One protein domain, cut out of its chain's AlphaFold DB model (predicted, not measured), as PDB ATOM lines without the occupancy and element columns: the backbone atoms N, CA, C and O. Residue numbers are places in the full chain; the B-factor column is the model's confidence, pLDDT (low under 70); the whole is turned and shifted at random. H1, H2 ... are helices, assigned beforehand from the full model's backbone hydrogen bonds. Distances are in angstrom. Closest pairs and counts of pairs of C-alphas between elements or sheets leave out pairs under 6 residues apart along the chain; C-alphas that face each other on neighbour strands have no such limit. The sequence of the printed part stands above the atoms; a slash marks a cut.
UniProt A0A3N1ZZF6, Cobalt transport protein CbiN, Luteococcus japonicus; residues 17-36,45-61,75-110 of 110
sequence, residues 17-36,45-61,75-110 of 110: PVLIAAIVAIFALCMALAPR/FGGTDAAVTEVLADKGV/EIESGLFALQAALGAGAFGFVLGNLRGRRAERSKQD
ATOM      1  N   PRO A  17     -23.769  -5.947 -16.521       94.06
ATOM      2  CA  PRO A  17     -23.938  -6.433 -15.152       94.06
ATOM      3  C   PRO A  17     -24.704  -7.759 -15.088       94.06
ATOM      4  O   PRO A  17     -24.363  -8.595 -14.260       94.06
ATOM      5  N   VAL A  18     -25.674  -7.998 -15.980       95.56
ATOM      6  CA  VAL A  18     -26.375  -9.293 -16.061       95.56
ATOM      7  C   VAL A  18     -25.424 -10.419 -16.466       95.56
ATOM      8  O   VAL A  18     -25.447 -11.477 -15.847       95.56
ATOM      9  N   LEU A  19     -24.552 -10.198 -17.454       94.38
ATOM     10  CA  LEU A  19     -23.547 -11.186 -17.857       94.38
ATOM     11  C   LEU A  19     -22.546 -11.467 -16.735       94.38
ATOM     12  O   LEU A  19     -22.235 -12.624 -16.477       94.38
ATOM     13  N   ILE A  20     -22.077 -10.429 -16.034       94.69
ATOM     14  CA  ILE A  20     -21.184 -10.594 -14.879       94.69
ATOM     15  C   ILE A  20     -21.885 -11.402 -13.781       94.69
ATOM     16  O   ILE A  20     -21.313 -12.364 -13.277       94.69
ATOM     17  N   ALA A  21     -23.130 -11.058 -13.443       96.56
ATOM     18  CA  ALA A  21     -23.908 -11.780 -12.442       96.56
ATOM     19  C   ALA A  21     -24.141 -13.244 -12.839       96.56
ATOM     20  O   ALA A  21     -24.003 -14.128 -11.998       96.56
ATOM     21  N   ALA A  22     -24.433 -13.515 -14.115       96.81
ATOM     22  CA  ALA A  22     -24.581 -14.873 -14.628       96.81
ATOM     23  C   ALA A  22     -23.277 -15.676 -14.503       96.81
ATOM     24  O   ALA A  22     -23.309 -16.805 -14.023       96.81
ATOM     25  N   ILE A  23     -22.128 -15.091 -14.861       96.62
ATOM     26  CA  ILE A  23     -20.812 -15.735 -14.711       96.62
ATOM     27  C   ILE A  23     -20.536 -16.069 -13.239       96.62
ATOM     28  O   ILE A  23     -20.158 -17.197 -12.925       96.62
ATOM     29  N   VAL A  24     -20.768 -15.119 -12.328       96.69
ATOM     30  CA  VAL A  24     -20.585 -15.329 -10.882       96.69
ATOM     31  C   VAL A  24     -21.528 -16.411 -10.355       96.69
ATOM     32  O   VAL A  24     -21.097 -17.274  -9.593       96.69
ATOM     33  N   ALA A  25     -22.796 -16.403 -10.775       96.81
ATOM     34  CA  ALA A  25     -23.781 -17.398 -10.367       96.81
ATOM     35  C   ALA A  25     -23.408 -18.808 -10.843       96.81
ATOM     36  O   ALA A  25     -23.511 -19.754 -10.067       96.81
ATOM     37  N   ILE A  26     -22.928 -18.947 -12.085       96.06
ATOM     38  CA  ILE A  26     -22.426 -20.222 -12.613       96.06
ATOM     39  C   ILE A  26     -21.233 -20.703 -11.780       96.06
ATOM     40  O   ILE A  26     -21.209 -21.856 -11.361       96.06
ATOM     41  N   PHE A  27     -20.274 -19.826 -11.480       93.06
ATOM     42  CA  PHE A  27     -19.097 -20.194 -10.694       93.06
ATOM     43  C   PHE A  27     -19.463 -20.633  -9.266       93.06
ATOM     44  O   PHE A  27     -18.991 -21.662  -8.784       93.06
ATOM     45  N   ALA A  28     -20.358 -19.892  -8.608       93.31
ATOM     46  CA  ALA A  28     -20.884 -20.244  -7.294       93.31
ATOM     47  C   ALA A  28     -21.659 -21.570  -7.313       93.31
ATOM     48  O   ALA A  28     -21.506 -22.373  -6.395       93.31
ATOM     49  N   LEU A  29     -22.453 -21.826  -8.358       93.88
ATOM     50  CA  LEU A  29     -23.165 -23.092  -8.528       93.88
ATOM     51  C   LEU A  29     -22.189 -24.268  -8.658       93.88
ATOM     52  O   LEU A  29     -22.369 -25.274  -7.977       93.88
ATOM     53  N   CYS A  30     -21.134 -24.130  -9.466       89.19
ATOM     54  CA  CYS A  30     -20.094 -25.155  -9.587       89.19
ATOM     55  C   CYS A  30     -19.412 -25.437  -8.242       89.19
ATOM     56  O   CYS A  30     -19.225 -26.595  -7.887       89.19
ATOM     57  N   MET A  31     -19.090 -24.396  -7.466       85.12
ATOM     58  CA  MET A  31     -18.509 -24.545  -6.124       85.12
ATOM     59  C   MET A  31     -19.471 -25.201  -5.126       85.12
ATOM     60  O   MET A  31     -19.045 -25.992  -4.292       85.12
ATOM     61  N   ALA A  32     -20.767 -24.897  -5.205       87.94
ATOM     62  CA  ALA A  32     -21.776 -25.475  -4.319       87.94
ATOM     63  C   ALA A  32     -22.052 -26.959  -4.611       87.94
ATOM     64  O   ALA A  32     -22.385 -27.708  -3.692       87.94
ATOM     65  N   LEU A  33     -21.934 -27.373  -5.877       86.69
ATOM     66  CA  LEU A  33     -22.111 -28.761  -6.318       86.69
ATOM     67  C   LEU A  33     -20.819 -29.586  -6.259       86.69
ATOM     68  O   LEU A  33     -20.870 -30.794  -6.489       86.69
ATOM     69  N   ALA A  34     -19.680 -28.955  -5.973       80.69
ATOM     70  CA  ALA A  34     -18.394 -29.628  -5.895       80.69
ATOM     71  C   ALA A  34     -18.424 -30.764  -4.855       80.69
ATOM     72  O   ALA A  34     -18.906 -30.550  -3.733       80.69
ATOM     73  N   PRO A  35     -17.898 -31.958  -5.186       75.56
ATOM     74  CA  PRO A  35     -17.648 -33.003  -4.204       75.56
ATOM     75  C   PRO A  35     -16.877 -32.446  -3.005       75.56
ATOM     76  O   PRO A  35     -15.900 -31.712  -3.155       75.56
ATOM     77  N   ARG A  36     -17.327 -32.770  -1.789       74.62
ATOM     78  CA  ARG A  36     -16.596 -32.352  -0.590       74.62
ATOM     79  C   ARG A  36     -15.298 -33.156  -0.509       74.62
ATOM     80  O   ARG A  36     -15.378 -34.383  -0.546       74.62
ATOM     81  N   PHE A  45     -12.100 -31.282  -7.001       67.56
ATOM     82  CA  PHE A  45     -12.351 -31.308  -8.440       67.56
ATOM     83  C   PHE A  45     -11.398 -32.278  -9.141       67.56
ATOM     84  O   PHE A  45     -10.503 -31.859  -9.866       67.56
ATOM     85  N   GLY A  46     -11.607 -33.576  -8.928       69.81
ATOM     86  CA  GLY A  46     -10.953 -34.601  -9.738       69.81
ATOM     87  C   GLY A  46     -11.477 -34.609 -11.179       69.81
ATOM     88  O   GLY A  46     -12.626 -34.240 -11.447       69.81
ATOM     89  N   GLY A  47     -10.638 -35.044 -12.118       71.06
ATOM     90  CA  GLY A  47     -11.042 -35.237 -13.510       71.06
ATOM     91  C   GLY A  47     -12.146 -36.293 -13.654       71.06
ATOM     92  O   GLY A  47     -12.169 -37.292 -12.936       71.06
ATOM     93  N   THR A  48     -13.049 -36.102 -14.622       75.31
ATOM     94  CA  THR A  48     -14.148 -37.045 -14.909       75.31
ATOM     95  C   THR A  48     -13.641 -38.466 -15.168       75.31
ATOM     96  O   THR A  48     -14.275 -39.432 -14.747       75.31
ATOM     97  N   ASP A  49     -12.480 -38.598 -15.806       73.75
ATOM     98  CA  ASP A  49     -11.873 -39.892 -16.121       73.75
ATOM     99  C   ASP A  49     -11.468 -40.671 -14.863       73.75
ATOM    100  O   ASP A  49     -11.620 -41.892 -14.836       73.75
ATOM    101  N   ALA A  50     -11.036 -39.990 -13.795       73.19
ATOM    102  CA  ALA A  50     -10.709 -40.643 -12.528       73.19
ATOM    103  C   ALA A  50     -11.957 -41.289 -11.904       73.19
ATOM    104  O   ALA A  50     -11.933 -42.463 -11.537       73.19
ATOM    105  N   ALA A  51     -13.079 -40.560 -11.892       76.31
ATOM    106  CA  ALA A  51     -14.352 -41.061 -11.375       76.31
ATOM    107  C   ALA A  51     -14.899 -42.242 -12.197       76.31
ATOM    108  O   ALA A  51     -15.473 -43.183 -11.655       76.31
ATOM    109  N   VAL A  52     -14.729 -42.207 -13.520       78.69
ATOM    110  CA  VAL A  52     -15.180 -43.291 -14.404       78.69
ATOM    111  C   VAL A  52     -14.293 -44.528 -14.252       78.69
ATOM    112  O   VAL A  52     -14.816 -45.639 -14.202       78.69
ATOM    113  N   THR A  53     -12.976 -44.353 -14.140       75.00
ATOM    114  CA  THR A  53     -12.024 -45.466 -14.009       75.00
ATOM    115  C   THR A  53     -12.259 -46.259 -12.726       75.00
ATOM    116  O   THR A  53     -12.261 -47.486 -12.769       75.00
ATOM    117  N   GLU A  54     -12.560 -45.584 -11.612       74.25
ATOM    118  CA  GLU A  54     -12.927 -46.234 -10.345       74.25
ATOM    119  C   GLU A  54     -14.167 -47.134 -10.506       74.25
ATOM    120  O   GLU A  54     -14.161 -48.302 -10.122       74.25
ATOM    121  N   VAL A  55     -15.204 -46.641 -11.190       80.00
ATOM    122  CA  VAL A  55     -16.432 -47.410 -11.469       80.00
ATOM    123  C   VAL A  55     -16.193 -48.574 -12.442       80.00
ATOM    124  O   VAL A  55     -16.910 -49.580 -12.400       80.00
ATOM    125  N   LEU A  56     -15.239 -48.439 -13.365       81.00
ATOM    126  CA  LEU A  56     -14.906 -49.465 -14.358       81.00
ATOM    127  C   LEU A  56     -14.021 -50.576 -13.782       81.00
ATOM    128  O   LEU A  56     -14.207 -51.736 -14.160       81.00
ATOM    129  N   ALA A  57     -13.126 -50.245 -12.848       76.88
ATOM    130  CA  ALA A  57     -12.293 -51.210 -12.134       76.88
ATOM    131  C   ALA A  57     -13.152 -52.254 -11.399       76.88
ATOM    132  O   ALA A  57     -12.925 -53.456 -11.545       76.88
ATOM    133  N   ASP A  58     -14.231 -51.818 -10.741       78.38
ATOM    134  CA  ASP A  58     -15.201 -52.703 -10.074       78.38
ATOM    135  C   ASP A  58     -15.927 -53.667 -11.033       78.38
ATOM    136  O   ASP A  58     -16.507 -54.671 -10.613       78.38
ATOM    137  N   LYS A  59     -15.905 -53.381 -12.339       82.81
ATOM    138  CA  LYS A  59     -16.540 -54.191 -13.388       82.81
ATOM    139  C   LYS A  59     -15.550 -55.068 -14.157       82.81
ATOM    140  O   LYS A  59     -15.965 -55.731 -15.108       82.81
ATOM    141  N   GLY A  60     -14.274 -55.081 -13.763       82.06
ATOM    142  CA  GLY A  60     -13.222 -55.861 -14.419       82.06
ATOM    143  C   GLY A  60     -12.898 -55.382 -15.837       82.06
ATOM    144  O   GLY A  60     -12.518 -56.190 -16.683       82.06
ATOM    145  N   VAL A  61     -13.115 -54.093 -16.124       80.50
ATOM    146  CA  VAL A  61     -12.788 -53.496 -17.423       80.50
ATOM    147  C   VAL A  61     -11.336 -53.034 -17.407       80.50
ATOM    148  O   VAL A  61     -10.983 -52.136 -16.647       80.50
ATOM    149  N   GLU A  75       2.194 -31.255  -8.721       84.25
ATOM    150  CA  GLU A  75       2.834 -29.944  -8.900       84.25
ATOM    151  C   GLU A  75       3.144 -29.653 -10.375       84.25
ATOM    152  O   GLU A  75       3.018 -28.517 -10.838       84.25
ATOM    153  N   ILE A  76       3.529 -30.680 -11.138       87.25
ATOM    154  CA  ILE A  76       3.828 -30.540 -12.568       87.25
ATOM    155  C   ILE A  76       2.527 -30.361 -13.354       87.25
ATOM    156  O   ILE A  76       2.462 -29.517 -14.250       87.25
ATOM    157  N   GLU A  77       1.485 -31.111 -12.994       84.25
ATOM    158  CA  GLU A  77       0.150 -30.981 -13.582       84.25
ATOM    159  C   GLU A  77      -0.419 -29.571 -13.370       84.25
ATOM    160  O   GLU A  77      -0.717 -28.857 -14.334       84.25
ATOM    161  N   SER A  78      -0.487 -29.121 -12.115       84.69
ATOM    162  CA  SER A  78      -0.963 -27.776 -11.774       84.69
ATOM    163  C   SER A  78      -0.088 -26.671 -12.379       84.69
ATOM    164  O   SER A  78      -0.614 -25.657 -12.846       84.69
ATOM    165  N   GLY A  79       1.231 -26.874 -12.460       91.06
ATOM    166  CA  GLY A  79       2.153 -25.963 -13.136       91.06
ATOM    167  C   GLY A  79       1.871 -25.822 -14.636       91.06
ATOM    168  O   GLY A  79       1.901 -24.708 -15.169       91.06
ATOM    169  N   LEU A  80       1.533 -26.919 -15.322       90.62
ATOM    170  CA  LEU A  80       1.178 -26.894 -16.741       90.62
ATOM    171  C   LEU A  80      -0.146 -26.154 -16.978       90.62
ATOM    172  O   LEU A  80      -0.228 -25.324 -17.889       90.62
ATOM    173  N   PHE A  81      -1.149 -26.373 -16.123       88.62
ATOM    174  CA  PHE A  81      -2.399 -25.608 -16.152       88.62
ATOM    175  C   PHE A  81      -2.174 -24.117 -15.870       88.62
ATOM    176  O   PHE A  81      -2.724 -23.263 -16.570       88.62
ATOM    177  N   ALA A  82      -1.324 -23.779 -14.897       94.00
ATOM    178  CA  ALA A  82      -0.977 -22.394 -14.589       94.00
ATOM    179  C   ALA A  82      -0.283 -21.700 -15.773       94.00
ATOM    180  O   ALA A  82      -0.606 -20.555 -16.095       94.00
ATOM    181  N   LEU A  83       0.621 -22.396 -16.471       95.81
ATOM    182  CA  LEU A  83       1.271 -21.880 -17.676       95.81
ATOM    183  C   LEU A  83       0.257 -21.617 -18.798       95.81
ATOM    184  O   LEU A  83       0.277 -20.548 -19.412       95.81
ATOM    185  N   GLN A  84      -0.654 -22.561 -19.051       95.62
ATOM    186  CA  GLN A  84      -1.726 -22.389 -20.034       95.62
ATOM    187  C   GLN A  84      -2.613 -21.185 -19.693       95.62
ATOM    188  O   GLN A  84      -2.900 -20.356 -20.561       95.62
ATOM    189  N   ALA A  85      -2.993 -21.043 -18.420       95.62
ATOM    190  CA  ALA A  85      -3.776 -19.914 -17.939       95.62
ATOM    191  C   ALA A  85      -3.030 -18.581 -18.120       95.62
ATOM    192  O   ALA A  85      -3.622 -17.608 -18.592       95.62
ATOM    193  N   ALA A  86      -1.730 -18.536 -17.815       97.50
ATOM    194  CA  ALA A  86      -0.904 -17.343 -17.981       97.50
ATOM    195  C   ALA A  86      -0.811 -16.907 -19.453       97.50
ATOM    196  O   ALA A  86      -0.992 -15.726 -19.763       97.50
ATOM    197  N   LEU A  87      -0.594 -17.854 -20.371       98.06
ATOM    198  CA  LEU A  87      -0.558 -17.577 -21.809       98.06
ATOM    199  C   LEU A  87      -1.920 -17.094 -22.327       98.06
ATOM    200  O   LEU A  87      -1.985 -16.093 -23.047       98.06
ATOM    201  N   GLY A  88      -3.010 -17.754 -21.925       96.69
ATOM    202  CA  GLY A  88      -4.373 -17.358 -22.289       96.69
ATOM    203  C   GLY A  88      -4.727 -15.953 -21.795       96.69
ATOM    204  O   GLY A  88      -5.220 -15.127 -22.567       96.69
ATOM    205  N   ALA A  89      -4.409 -15.645 -20.535       96.62
ATOM    206  CA  ALA A  89      -4.618 -14.325 -19.947       96.62
ATOM    207  C   ALA A  89      -3.775 -13.244 -20.640       96.62
ATOM    208  O   ALA A  89      -4.285 -12.157 -20.922       96.62
ATOM    209  N   GLY A  90      -2.515 -13.544 -20.969       97.19
ATOM    210  CA  GLY A  90      -1.629 -12.636 -21.697       97.19
ATOM    211  C   GLY A  90      -2.171 -12.280 -23.083       97.19
ATOM    212  O   GLY A  90      -2.298 -11.098 -23.416       97.19
ATOM    213  N   ALA A  91      -2.563 -13.285 -23.871       97.62
ATOM    214  CA  ALA A  91      -3.152 -13.074 -25.193       97.62
ATOM    215  C   ALA A  91      -4.470 -12.284 -25.115       97.62
ATOM    216  O   ALA A  91      -4.658 -11.307 -25.847       97.62
ATOM    217  N   PHE A  92      -5.366 -12.655 -24.194       96.00
ATOM    218  CA  PHE A  92      -6.637 -11.959 -23.984       96.00
ATOM    219  C   PHE A  92      -6.430 -10.488 -23.588       96.00
ATOM    220  O   PHE A  92      -7.047  -9.591 -24.172       96.00
ATOM    221  N   GLY A  93      -5.525 -10.226 -22.642       95.62
ATOM    222  CA  GLY A  93      -5.176  -8.879 -22.199       95.62
ATOM    223  C   GLY A  93      -4.598  -8.023 -23.326       95.62
ATOM    224  O   GLY A  93      -5.016  -6.875 -23.501       95.62
ATOM    225  N   PHE A  94      -3.707  -8.589 -24.147       96.44
ATOM    226  CA  PHE A  94      -3.154  -7.905 -25.316       96.44
ATOM    227  C   PHE A  94      -4.252  -7.502 -26.309       96.44
ATOM    228  O   PHE A  94      -4.314  -6.339 -26.719       96.44
ATOM    229  N   VAL A  95      -5.158  -8.418 -26.666       96.00
ATOM    230  CA  VAL A  95      -6.268  -8.127 -27.591       96.00
ATOM    231  C   VAL A  95      -7.185  -7.041 -27.029       96.00
ATOM    232  O   VAL A  95      -7.502  -6.076 -27.728       96.00
ATOM    233  N   LEU A  96      -7.579  -7.148 -25.757       94.81
ATOM    234  CA  LEU A  96      -8.451  -6.166 -25.115       94.81
ATOM    235  C   LEU A  96      -7.797  -4.777 -25.049       94.81
ATOM    236  O   LEU A  96      -8.453  -3.768 -25.328       94.81
ATOM    237  N   GLY A  97      -6.498  -4.723 -24.747       92.38
ATOM    238  CA  GLY A  97      -5.699  -3.499 -24.761       92.38
ATOM    239  C   GLY A  97      -5.662  -2.845 -26.144       92.38
ATOM    240  O   GLY A  97      -5.976  -1.661 -26.272       92.38
ATOM    241  N   ASN A  98      -5.384  -3.625 -27.192       94.31
ATOM    242  CA  ASN A  98      -5.385  -3.150 -28.580       94.31
ATOM    243  C   ASN A  98      -6.756  -2.602 -29.002       94.31
ATOM    244  O   ASN A  98      -6.852  -1.530 -29.603       94.31
ATOM    245  N   LEU A  99      -7.843  -3.303 -28.664       91.62
ATOM    246  CA  LEU A  99      -9.203  -2.847 -28.964       91.62
ATOM    247  C   LEU A  99      -9.542  -1.534 -28.250       91.62
ATOM    248  O   LEU A  99     -10.202  -0.669 -28.830       91.62
ATOM    249  N   ARG A 100      -9.087  -1.365 -27.002       89.25
ATOM    250  CA  ARG A 100      -9.284  -0.128 -26.237       89.25
ATOM    251  C   ARG A 100      -8.463   1.031 -26.809       89.25
ATOM    252  O   ARG A 100      -9.011   2.123 -26.944       89.25
ATOM    253  N   GLY A 101      -7.214   0.789 -27.211       88.88
ATOM    254  CA  GLY A 101      -6.356   1.781 -27.870       88.88
ATOM    255  C   GLY A 101      -6.966   2.311 -29.170       88.88
ATOM    256  O   GLY A 101      -7.159   3.514 -29.317       88.88
ATOM    257  N   ARG A 102      -7.417   1.412 -30.052       87.25
ATOM    258  CA  ARG A 102      -8.066   1.776 -31.327       87.25
ATOM    259  C   ARG A 102      -9.337   2.614 -31.150       87.25
ATOM    260  O   ARG A 102      -9.667   3.432 -32.006       87.25
ATOM    261  N   ARG A 103     -10.084   2.406 -30.058       84.31
ATOM    262  CA  ARG A 103     -11.254   3.239 -29.723       84.31
ATOM    263  C   ARG A 103     -10.846   4.632 -29.243       84.31
ATOM    264  O   ARG A 103     -11.500   5.595 -29.621       84.31
ATOM    265  N   ALA A 104      -9.781   4.730 -28.447       83.19
ATOM    266  CA  ALA A 104      -9.272   6.003 -27.939       83.19
ATOM    267  C   ALA A 104      -8.674   6.886 -29.051       83.19
ATOM    268  O   ALA A 104      -8.845   8.104 -29.027       83.19
ATOM    269  N   GLU A 105      -8.011   6.284 -30.041       84.69
ATOM    270  CA  GLU A 105      -7.510   7.003 -31.222       84.69
ATOM    271  C   GLU A 105      -8.650   7.576 -32.067       84.69
ATOM    272  O   GLU A 105      -8.608   8.749 -32.429       84.69
ATOM    273  N   ARG A 106      -9.710   6.792 -32.302       79.44
ATOM    274  CA  ARG A 106     -10.900   7.251 -33.031       79.44
ATOM    275  C   ARG A 106     -11.566   8.451 -32.353       79.44
ATOM    276  O   ARG A 106     -11.897   9.408 -33.030       79.44
ATOM    277  N   SER A 107     -11.682   8.442 -31.023       74.31
ATOM    278  CA  SER A 107     -12.268   9.564 -30.272       74.31
ATOM    279  C   SER A 107     -11.415  10.838 -30.228       74.31
ATOM    280  O   SER A 107     -11.900  11.850 -29.746       74.31
ATOM    281  N   LYS A 108     -10.141  10.791 -30.644       72.50
ATOM    282  CA  LYS A 108      -9.283  11.987 -30.762       72.50
ATOM    283  C   LYS A 108      -9.347  12.630 -32.153       72.50
ATOM    284  O   LYS A 108      -8.789  13.709 -32.324       72.50
ATOM    285  N   GLN A 109      -9.925  11.939 -33.139       63.31
ATOM    286  CA  GLN A 109     -10.091  12.426 -34.514       63.31
ATOM    287  C   GLN A 109     -11.482  13.020 -34.785       63.31
ATOM    288  O   GLN A 109     -11.638  13.680 -35.811       63.31
ATOM    289  N   ASP A 110     -12.436  12.801 -33.879       52.09
ATOM    290  CA  ASP A 110     -13.746  13.466 -33.829       52.09
ATOM    291  C   ASP A 110     -13.670  14.720 -32.938       52.09
ATOM    292  O   ASP A 110     -14.325  15.731 -33.279       52.09
TER     293      ASP A 110
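What this domain is: This is residues 17 to 36, 45 to 61 and 75 to 110 of the 110 residues of the protein "Cobalt transport protein CbiN" of Luteococcus japonicus (UniProt A0A3N1ZZF6). Three separate helices make an open, loosely spread model: the long H3, H1 beside it across a wide gap and running the opposite way, and the short H2 beyond the last residues of H1 and the first of H3. The printed part has 73 residues with three named helices in the order H1, H2, H3, no named strand, and is all helix. It is extended, with a radius of gyration of the C-alphas of 21.0 A and spans of 71 by 31 by 21 A.

How they stand to each other: H3, residues 75 to 106, touches no helix. It is apart from H1, residues 17 to 33, and from H2, residues 48 to 57. H1 and H2 are also apart. Residues 75 to 110 stand free, as do residues 17 to 29. In H1, H2 and H3 every O i to N i+4 pair is within hydrogen-bond range.

Where its parts are: H3 is 46.4 A long, from C-alpha 75 at (2.834, -29.944, -8.900) to C-alpha 106 at (-10.900, 7.251, -33.031). H1 is 24.1 A long and begins at C-alpha 17, (-23.938, -6.433, -15.152). H2 is 14.6 A long.

The domain as a whole: The C-alphas of Gly 60 and Asp 110, the two farthest apart, are 72.0 A apart. Residues 37 to 44 and 62 to 74 are not printed; the gaps between C-alphas are 9.0 A from 36 to 45 and 29.5 A from 61 to 75. Both links between helices run across these cuts. pLDDT is under 70 at residues 45 to 46 and 109 to 110.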